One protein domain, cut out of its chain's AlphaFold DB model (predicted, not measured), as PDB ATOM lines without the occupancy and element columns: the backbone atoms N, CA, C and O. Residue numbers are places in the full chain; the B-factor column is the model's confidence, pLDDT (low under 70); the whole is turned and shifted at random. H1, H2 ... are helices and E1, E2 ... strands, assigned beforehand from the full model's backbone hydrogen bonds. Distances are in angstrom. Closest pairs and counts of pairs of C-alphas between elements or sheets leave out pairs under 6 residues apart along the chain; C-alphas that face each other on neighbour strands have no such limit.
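This is residues 21 to 68 of the 72 residues of an uncharacterized protein of Candidatus Omnitrophica bacterium CG1_02_46_14 (UniProt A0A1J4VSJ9). Two small strand hairpins, E1-E2 and E3-E4, are separate two-stranded antiparallel sheets, with one short helix, H1, between them at one end. The 48 printed residues run E1, E2, H1, E3, E4, mixed in class, compact with a radius of gyration of the C-alphas of 10.1 A, spanning 27 by 21 by 16 A.

E1, residues 21 to 25, and E2, residues 36 to 41, form a hairpin at 140 degrees; N 23 and O 38 are 2.8 A apart. H1, residues 42 to 49, is near E2, and every O i to N i+4 pair in it is within hydrogen-bond range. E3, residues 53 to 57, and E4, residues 63 to 67, form a hairpin at 155 degrees; N 56 and O 64 are 2.9 A apart. The closest C-alphas of H1 and E3, Ala 47 and Leu 53, are 5.3 A apart. E1 and E3 are only just apart, at 8.4 A.

E1 spans 12.5 A from C-alpha 21 at (130.294, 60.235, 296.730), E2 15.9 A, H1 10.6 A, E3 13.5 A and E4 13.3 A to C-alpha 67 at (141.291, 46.359, 292.111).

The farthest C-alphas, Ala 42 and Lys 59, are 28.3 A apart. The printed part has no cut and no long link. Residues 30 and 32 have pLDDT under 70.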
ATOM      1  N   GLU A  21     130.651  60.006 295.330       89.25
ATOM      2  CA  GLU A  21     130.294  60.235 296.730       89.25
ATOM      3  C   GLU A  21     131.538  60.131 297.619       89.25
ATOM      4  O   GLU A  21     132.562  59.577 297.210       89.25
ATOM      5  N   ILE A  22     131.465  60.719 298.814       89.75
ATOM      6  CA  ILE A  22     132.511  60.579 299.830       89.75
ATOM      7  C   ILE A  22     132.238  59.318 300.647       89.75
ATOM      8  O   ILE A  22     131.138  59.139 301.162       89.75
ATOM      9  N   GLU A  23     133.243  58.464 300.765       88.31
ATOM     10  CA  GLU A  23     133.228  57.263 301.589       88.31
ATOM     11  C   GLU A  23     134.335  57.379 302.630       88.31
ATOM     12  O   GLU A  23     135.455  57.781 302.307       88.31
ATOM     13  N   THR A  24     134.037  57.019 303.875       87.12
ATOM     14  CA  THR A  24     135.057  56.952 304.922       87.12
ATOM     15  C   THR A  24     135.546  55.522 305.048       87.12
ATOM     16  O   THR A  24     134.763  54.622 305.346       87.12
ATOM     17  N   VAL A  25     136.843  55.308 304.827       84.94
ATOM     18  CA  VAL A  25     137.461  53.984 304.913       84.94
ATOM     19  C   VAL A  25     138.379  53.897 306.120       84.94
ATOM     20  O   VAL A  25     139.189  54.789 306.345       84.94
ATOM     21  N   THR A  26     138.234  52.820 306.889       77.31
ATOM     22  CA  THR A  26     139.061  52.536 308.072       77.31
ATOM     23  C   THR A  26     140.080  51.434 307.811       77.31
ATOM     24  O   THR A  26     141.154  51.440 308.379       77.31
ATOM     25  N   ASN A  27     139.816  50.522 306.871       72.94
ATOM     26  CA  ASN A  27     140.679  49.364 306.597       72.94
ATOM     27  C   ASN A  27     141.894  49.695 305.702       72.94
ATOM     28  O   ASN A  27     142.202  48.944 304.776       72.94
ATOM     29  N   VAL A  28     142.558  50.830 305.927       76.50
ATOM     30  CA  VAL A  28     143.750  51.226 305.164       76.50
ATOM     31  C   VAL A  28     144.986  50.618 305.817       76.50
ATOM     32  O   VAL A  28     145.267  50.874 306.976       76.50
ATOM     33  N   ILE A  29     145.766  49.825 305.086       73.56
ATOM     34  CA  ILE A  29     147.014  49.245 305.619       73.56
ATOM     35  C   ILE A  29     148.151  50.275 305.464       73.56
ATOM     36  O   ILE A  29     148.308  50.788 304.352       73.56
ATOM     37  N   PRO A  30     148.966  50.577 306.502       67.25
ATOM     38  CA  PRO A  30     149.072  49.921 307.816       67.25
ATOM     39  C   PRO A  30     148.282  50.595 308.961       67.25
ATOM     40  O   PRO A  30     148.548  50.284 310.117       67.25
ATOM     41  N   GLN A  31     147.346  51.504 308.672       79.38
ATOM     42  CA  GLN A  31     146.594  52.304 309.657       79.38
ATOM     43  C   GLN A  31     145.098  51.904 309.724       79.38
ATOM     44  O   GLN A  31     144.242  52.683 309.307       79.38
ATOM     45  N   PRO A  32     144.750  50.697 310.221       69.75
ATOM     46  CA  PRO A  32     143.384  50.155 310.174       69.75
ATOM     47  C   PRO A  32     142.372  50.858 311.103       69.75
ATOM     48  O   PRO A  32     141.177  50.566 311.052       69.75
ATOM     49  N   GLU A  33     142.839  51.749 311.979       76.44
ATOM     50  CA  GLU A  33     142.003  52.514 312.916       76.44
ATOM     51  C   GLU A  33     141.799  53.971 312.466       76.44
ATOM     52  O   GLU A  33     140.965  54.686 313.022       76.44
ATOM     53  N   GLU A  34     142.522  54.420 311.435       82.62
ATOM     54  CA  GLU A  34     142.397  55.778 310.914       82.62
ATOM     55  C   GLU A  34     141.294  55.879 309.858       82.62
ATOM     56  O   GLU A  34     141.169  55.048 308.961       82.62
ATOM     57  N   MET A  35     140.499  56.947 309.939       84.69
ATOM     58  CA  MET A  35     139.434  57.240 308.983       84.69
ATOM     59  C   MET A  35     139.965  58.094 307.831       84.69
ATOM     60  O   MET A  35     140.255  59.277 308.005       84.69
ATOM     61  N   PHE A  36     140.012  57.523 306.629       85.81
ATOM     62  CA  PHE A  36     140.386  58.247 305.420       85.81
ATOM     63  C   PHE A  36     139.151  58.571 304.572       85.81
ATOM     64  O   PHE A  36     138.476  57.651 304.102       85.81
ATOM     65  N   PRO A  37     138.841  59.856 304.326       88.88
ATOM     66  CA  PRO A  37     137.817  60.223 303.361       88.88
ATOM     67  C   PRO A  37     138.330  59.998 301.934       88.88
ATOM     68  O   PRO A  37     139.350  60.556 301.528       88.88
ATOM     69  N   VAL A  38     137.604  59.208 301.145       91.06
ATOM     70  CA  VAL A  38     137.904  58.948 299.732       91.06
ATOM     71  C   VAL A  38     136.692  59.236 298.860       91.06
ATOM     72  O   VAL A  38     135.554  58.977 299.239       91.06
ATOM     73  N   PHE A  39     136.924  59.765 297.661       93.31
ATOM     74  CA  PHE A  39     135.858  59.992 296.692       93.31
ATOM     75  C   PHE A  39     135.737  58.777 295.776       93.31
ATOM     76  O   PHE A  39     136.664  58.458 295.030       93.31
ATOM     77  N   LEU A  40     134.594  58.096 295.784       93.56
ATOM     78  CA  LEU A  40     134.363  56.905 294.970       93.56
ATOM     79  C   LEU A  40     133.134  57.091 294.088       93.56
ATOM     80  O   LEU A  40     132.094  57.568 294.531       93.56
ATOM     81  N   CYS A  41     133.244  56.694 292.818       94.12
ATOM     82  CA  CYS A  41     132.056  56.529 291.989       94.12
ATOM     83  C   CYS A  41     131.302  55.254 292.388       94.12
ATOM     84  O   CYS A  41     131.895  54.342 292.971       94.12
ATOM     85  N   ALA A  42     130.031  55.142 291.994       93.00
ATOM     86  CA  ALA A  42     129.178  53.991 292.314       93.00
ATOM     87  C   ALA A  42     129.848  52.619 292.068       93.00
ATOM     88  O   ALA A  42     129.739  51.715 292.894       93.00
ATOM     89  N   LYS A  43     130.614  52.476 290.974       94.06
ATOM     90  CA  LYS A  43     131.357  51.243 290.657       94.06
ATOM     91  C   LYS A  43     132.411  50.902 291.716       94.06
ATOM     92  O   LYS A  43     132.498  49.756 292.143       94.06
ATOM     93  N   HIS A  44     133.230  51.873 292.115       94.50
ATOM     94  CA  HIS A  44     134.328  51.639 293.059       94.50
ATOM     95  C   HIS A  44     133.848  51.581 294.509       94.50
ATOM     96  O   HIS A  44     134.419  50.831 295.292       94.50
ATOM     97  N   LYS A  45     132.760  52.286 294.840       92.62
ATOM     98  CA  LYS A  45     132.038  52.113 296.105       92.62
ATOM     99  C   LYS A  45     131.548  50.673 296.258       92.62
ATOM    100  O   LYS A  45     131.813  50.039 297.273       92.62
ATOM    101  N   ARG A  46     130.928  50.119 295.213       93.00
ATOM    102  CA  ARG A  46     130.512  48.712 295.195       93.00
ATOM    103  C   ARG A  46     131.702  47.753 295.311       93.00
ATOM    104  O   ARG A  46     131.665  46.851 296.136       93.00
ATOM    105  N   ALA A  47     132.779  47.983 294.555       92.81
ATOM    106  CA  ALA A  47     133.986  47.157 294.643       92.81
ATOM    107  C   ALA A  47     134.610  47.164 296.052       92.81
ATOM    108  O   ALA A  47     135.095  46.135 296.512       92.81
ATOM    109  N   LEU A  48     134.570  48.300 296.755       91.00
ATOM    110  CA  LEU A  48     135.001  48.401 298.149       91.00
ATOM    111  C   LEU A  48     134.119  47.557 299.081       91.00
ATOM    112  O   LEU A  48     134.641  46.771 299.867       91.00
ATOM    113  N   GLN A  49     132.793  47.675 298.963       90.25
ATOM    114  CA  GLN A  49     131.830  46.903 299.762       90.25
ATOM    115  C   GLN A  49     131.958  45.389 299.527       90.25
ATOM    116  O   GLN A  49     131.864  44.601 300.464       90.25
ATOM    117  N   GLU A  50     132.243  44.989 298.287       91.81
ATOM    118  CA  GLU A  50     132.477  43.598 297.886       91.81
ATOM    119  C   GLU A  50     133.907  43.106 298.209       91.81
ATOM    120  O   GLU A  50     134.257  41.976 297.880       91.81
ATOM    121  N   LYS A  51     134.750  43.921 298.870       89.31
ATOM    122  CA  LYS A  51     136.163  43.620 299.200       89.31
ATOM    123  C   LYS A  51     137.054  43.327 297.977       89.31
ATOM    124  O   LYS A  51     138.107  42.691 298.099       89.31
ATOM    125  N   LEU A  52     136.647  43.827 296.810       92.31
ATOM    126  CA  LEU A  52     137.358  43.765 295.529       92.31
ATOM    127  C   LEU A  52     138.253  44.988 295.283       92.31
ATOM    128  O   LEU A  52     139.031  44.992 294.333       92.31
ATOM    129  N   LEU A  53     138.152  46.023 296.115       91.44
ATOM    130  CA  LEU A  53     139.034  47.187 296.108       91.44
ATOM    131  C   LEU A  53     139.811  47.238 297.424       91.44
ATOM    132  O   LEU A  53     139.220  47.483 298.472       91.44
ATOM    133  N   ASP A  54     141.125  47.046 297.353       89.50
ATOM    134  CA  ASP A  54     142.020  47.294 298.483       89.50
ATOM    135  C   ASP A  54     142.522  48.738 298.448       89.50
ATOM    136  O   ASP A  54     142.789  49.298 297.378       89.50
ATOM    137  N   ILE A  55     142.681  49.319 299.635       90.00
ATOM    138  CA  ILE A  55     143.213  50.665 299.828       90.00
ATOM    139  C   ILE A  55     144.416  50.562 300.763       90.00
ATOM    140  O   ILE A  55     144.307  50.062 301.882       90.00
ATOM    141  N   THR A  56     145.576  51.018 300.303       89.94
ATOM    142  CA  THR A  56     146.821  50.997 301.078       89.94
ATOM    143  C   THR A  56     147.433  52.382 301.142       89.94
ATOM    144  O   THR A  56     147.243  53.199 300.243       89.94
ATOM    145  N   LEU A  57     148.179  52.663 302.201       89.25
ATOM    146  CA  LEU A  57     148.983  53.869 302.311       89.25
ATOM    147  C   LEU A  57     150.412  53.535 301.887       89.25
ATOM    148  O   LEU A  57     151.036  52.615 302.419       89.25
ATOM    149  N   ASN A  58     150.946  54.254 300.908       88.12
ATOM    150  CA  ASN A  58     152.345  54.086 300.535       88.12
ATOM    151  C   ASN A  58     153.277  54.800 301.543       88.12
ATOM    152  O   ASN A  58     152.838  55.543 302.421       88.12
ATOM    153  N   LYS A  59     154.595  54.638 301.371       86.38
ATOM    154  CA  LYS A  59     155.617  55.266 302.235       86.38
ATOM    155  C   LYS A  59     155.590  56.803 302.245       86.38
ATOM    156  O   LYS A  59     156.219  57.402 303.106       86.38
ATOM    157  N   THR A  60     154.901  57.436 301.293       88.75
ATOM    158  CA  THR A  60     154.760  58.899 301.210       88.75
ATOM    159  C   THR A  60     153.451  59.398 301.827       88.75
ATOM    160  O   THR A  60     153.120  60.565 301.648       88.75
ATOM    161  N   GLY A  61     152.658  58.531 302.469       83.75
ATOM    162  CA  GLY A  61     151.350  58.902 303.013       83.75
ATOM    163  C   GLY A  61     150.255  59.071 301.952       83.75
ATOM    164  O   GLY A  61     149.225  59.681 302.219       83.75
ATOM    165  N   LYS A  62     150.461  58.568 300.729       88.62
ATOM    166  CA  LYS A  62     149.471  58.632 299.647       88.62
ATOM    167  C   LYS A  62     148.666  57.338 299.590       88.62
ATOM    168  O   LYS A  62     149.240  56.248 299.616       88.62
ATOM    169  N   LEU A  63     147.348  57.476 299.446       89.69
ATOM    170  CA  LEU A  63     146.448  56.349 299.224       89.69
ATOM    171  C   LEU A  63     146.671  55.739 297.833       89.69
ATOM    172  O   LEU A  63     146.661  56.434 296.813       89.69
ATOM    173  N   CYS A  64     146.841  54.425 297.813       91.38
ATOM    174  CA  CYS A  64     146.930  53.575 296.642       91.38
ATOM    175  C   CYS A  64     145.701  52.665 296.587       91.38
ATOM    176  O   CYS A  64     145.248  52.153 297.607       91.38
ATOM    177  N   PHE A  65     145.181  52.457 295.379       92.25
ATOM    178  CA  PHE A  65     143.937  51.734 295.134       92.25
ATOM    179  C   PHE A  65     144.217  50.537 294.228       92.25
ATOM    180  O   PHE A  65     144.691  50.717 293.103       92.25
ATOM    181  N   THR A  66     143.901  49.330 294.690       92.56
ATOM    182  CA  THR A  66     144.150  48.088 293.948       92.56
ATOM    183  C   THR A  66     142.844  47.341 293.735       92.56
ATOM    184  O   THR A  66     142.225  46.869 294.685       92.56
ATOM    185  N   LEU A  67     142.425  47.205 292.475       91.38
ATOM    186  CA  LEU A  67     141.291  46.359 292.111       91.38
ATOM    187  C   LEU A  67     141.743  44.905 291.992       91.38
ATOM    188  O   LEU A  67     142.567  44.572 291.136       91.38
ATOM    189  N   LYS A  68     141.176  44.029 292.820       88.25
ATOM    190  CA  LYS A  68     141.320  42.582 292.673       88.25
ATOM    191  C   LYS A  68     140.616  42.167 291.390       88.25
ATOM    192  O   LYS A  68     139.452  42.502 291.165       88.25
TER     193      LYS A  68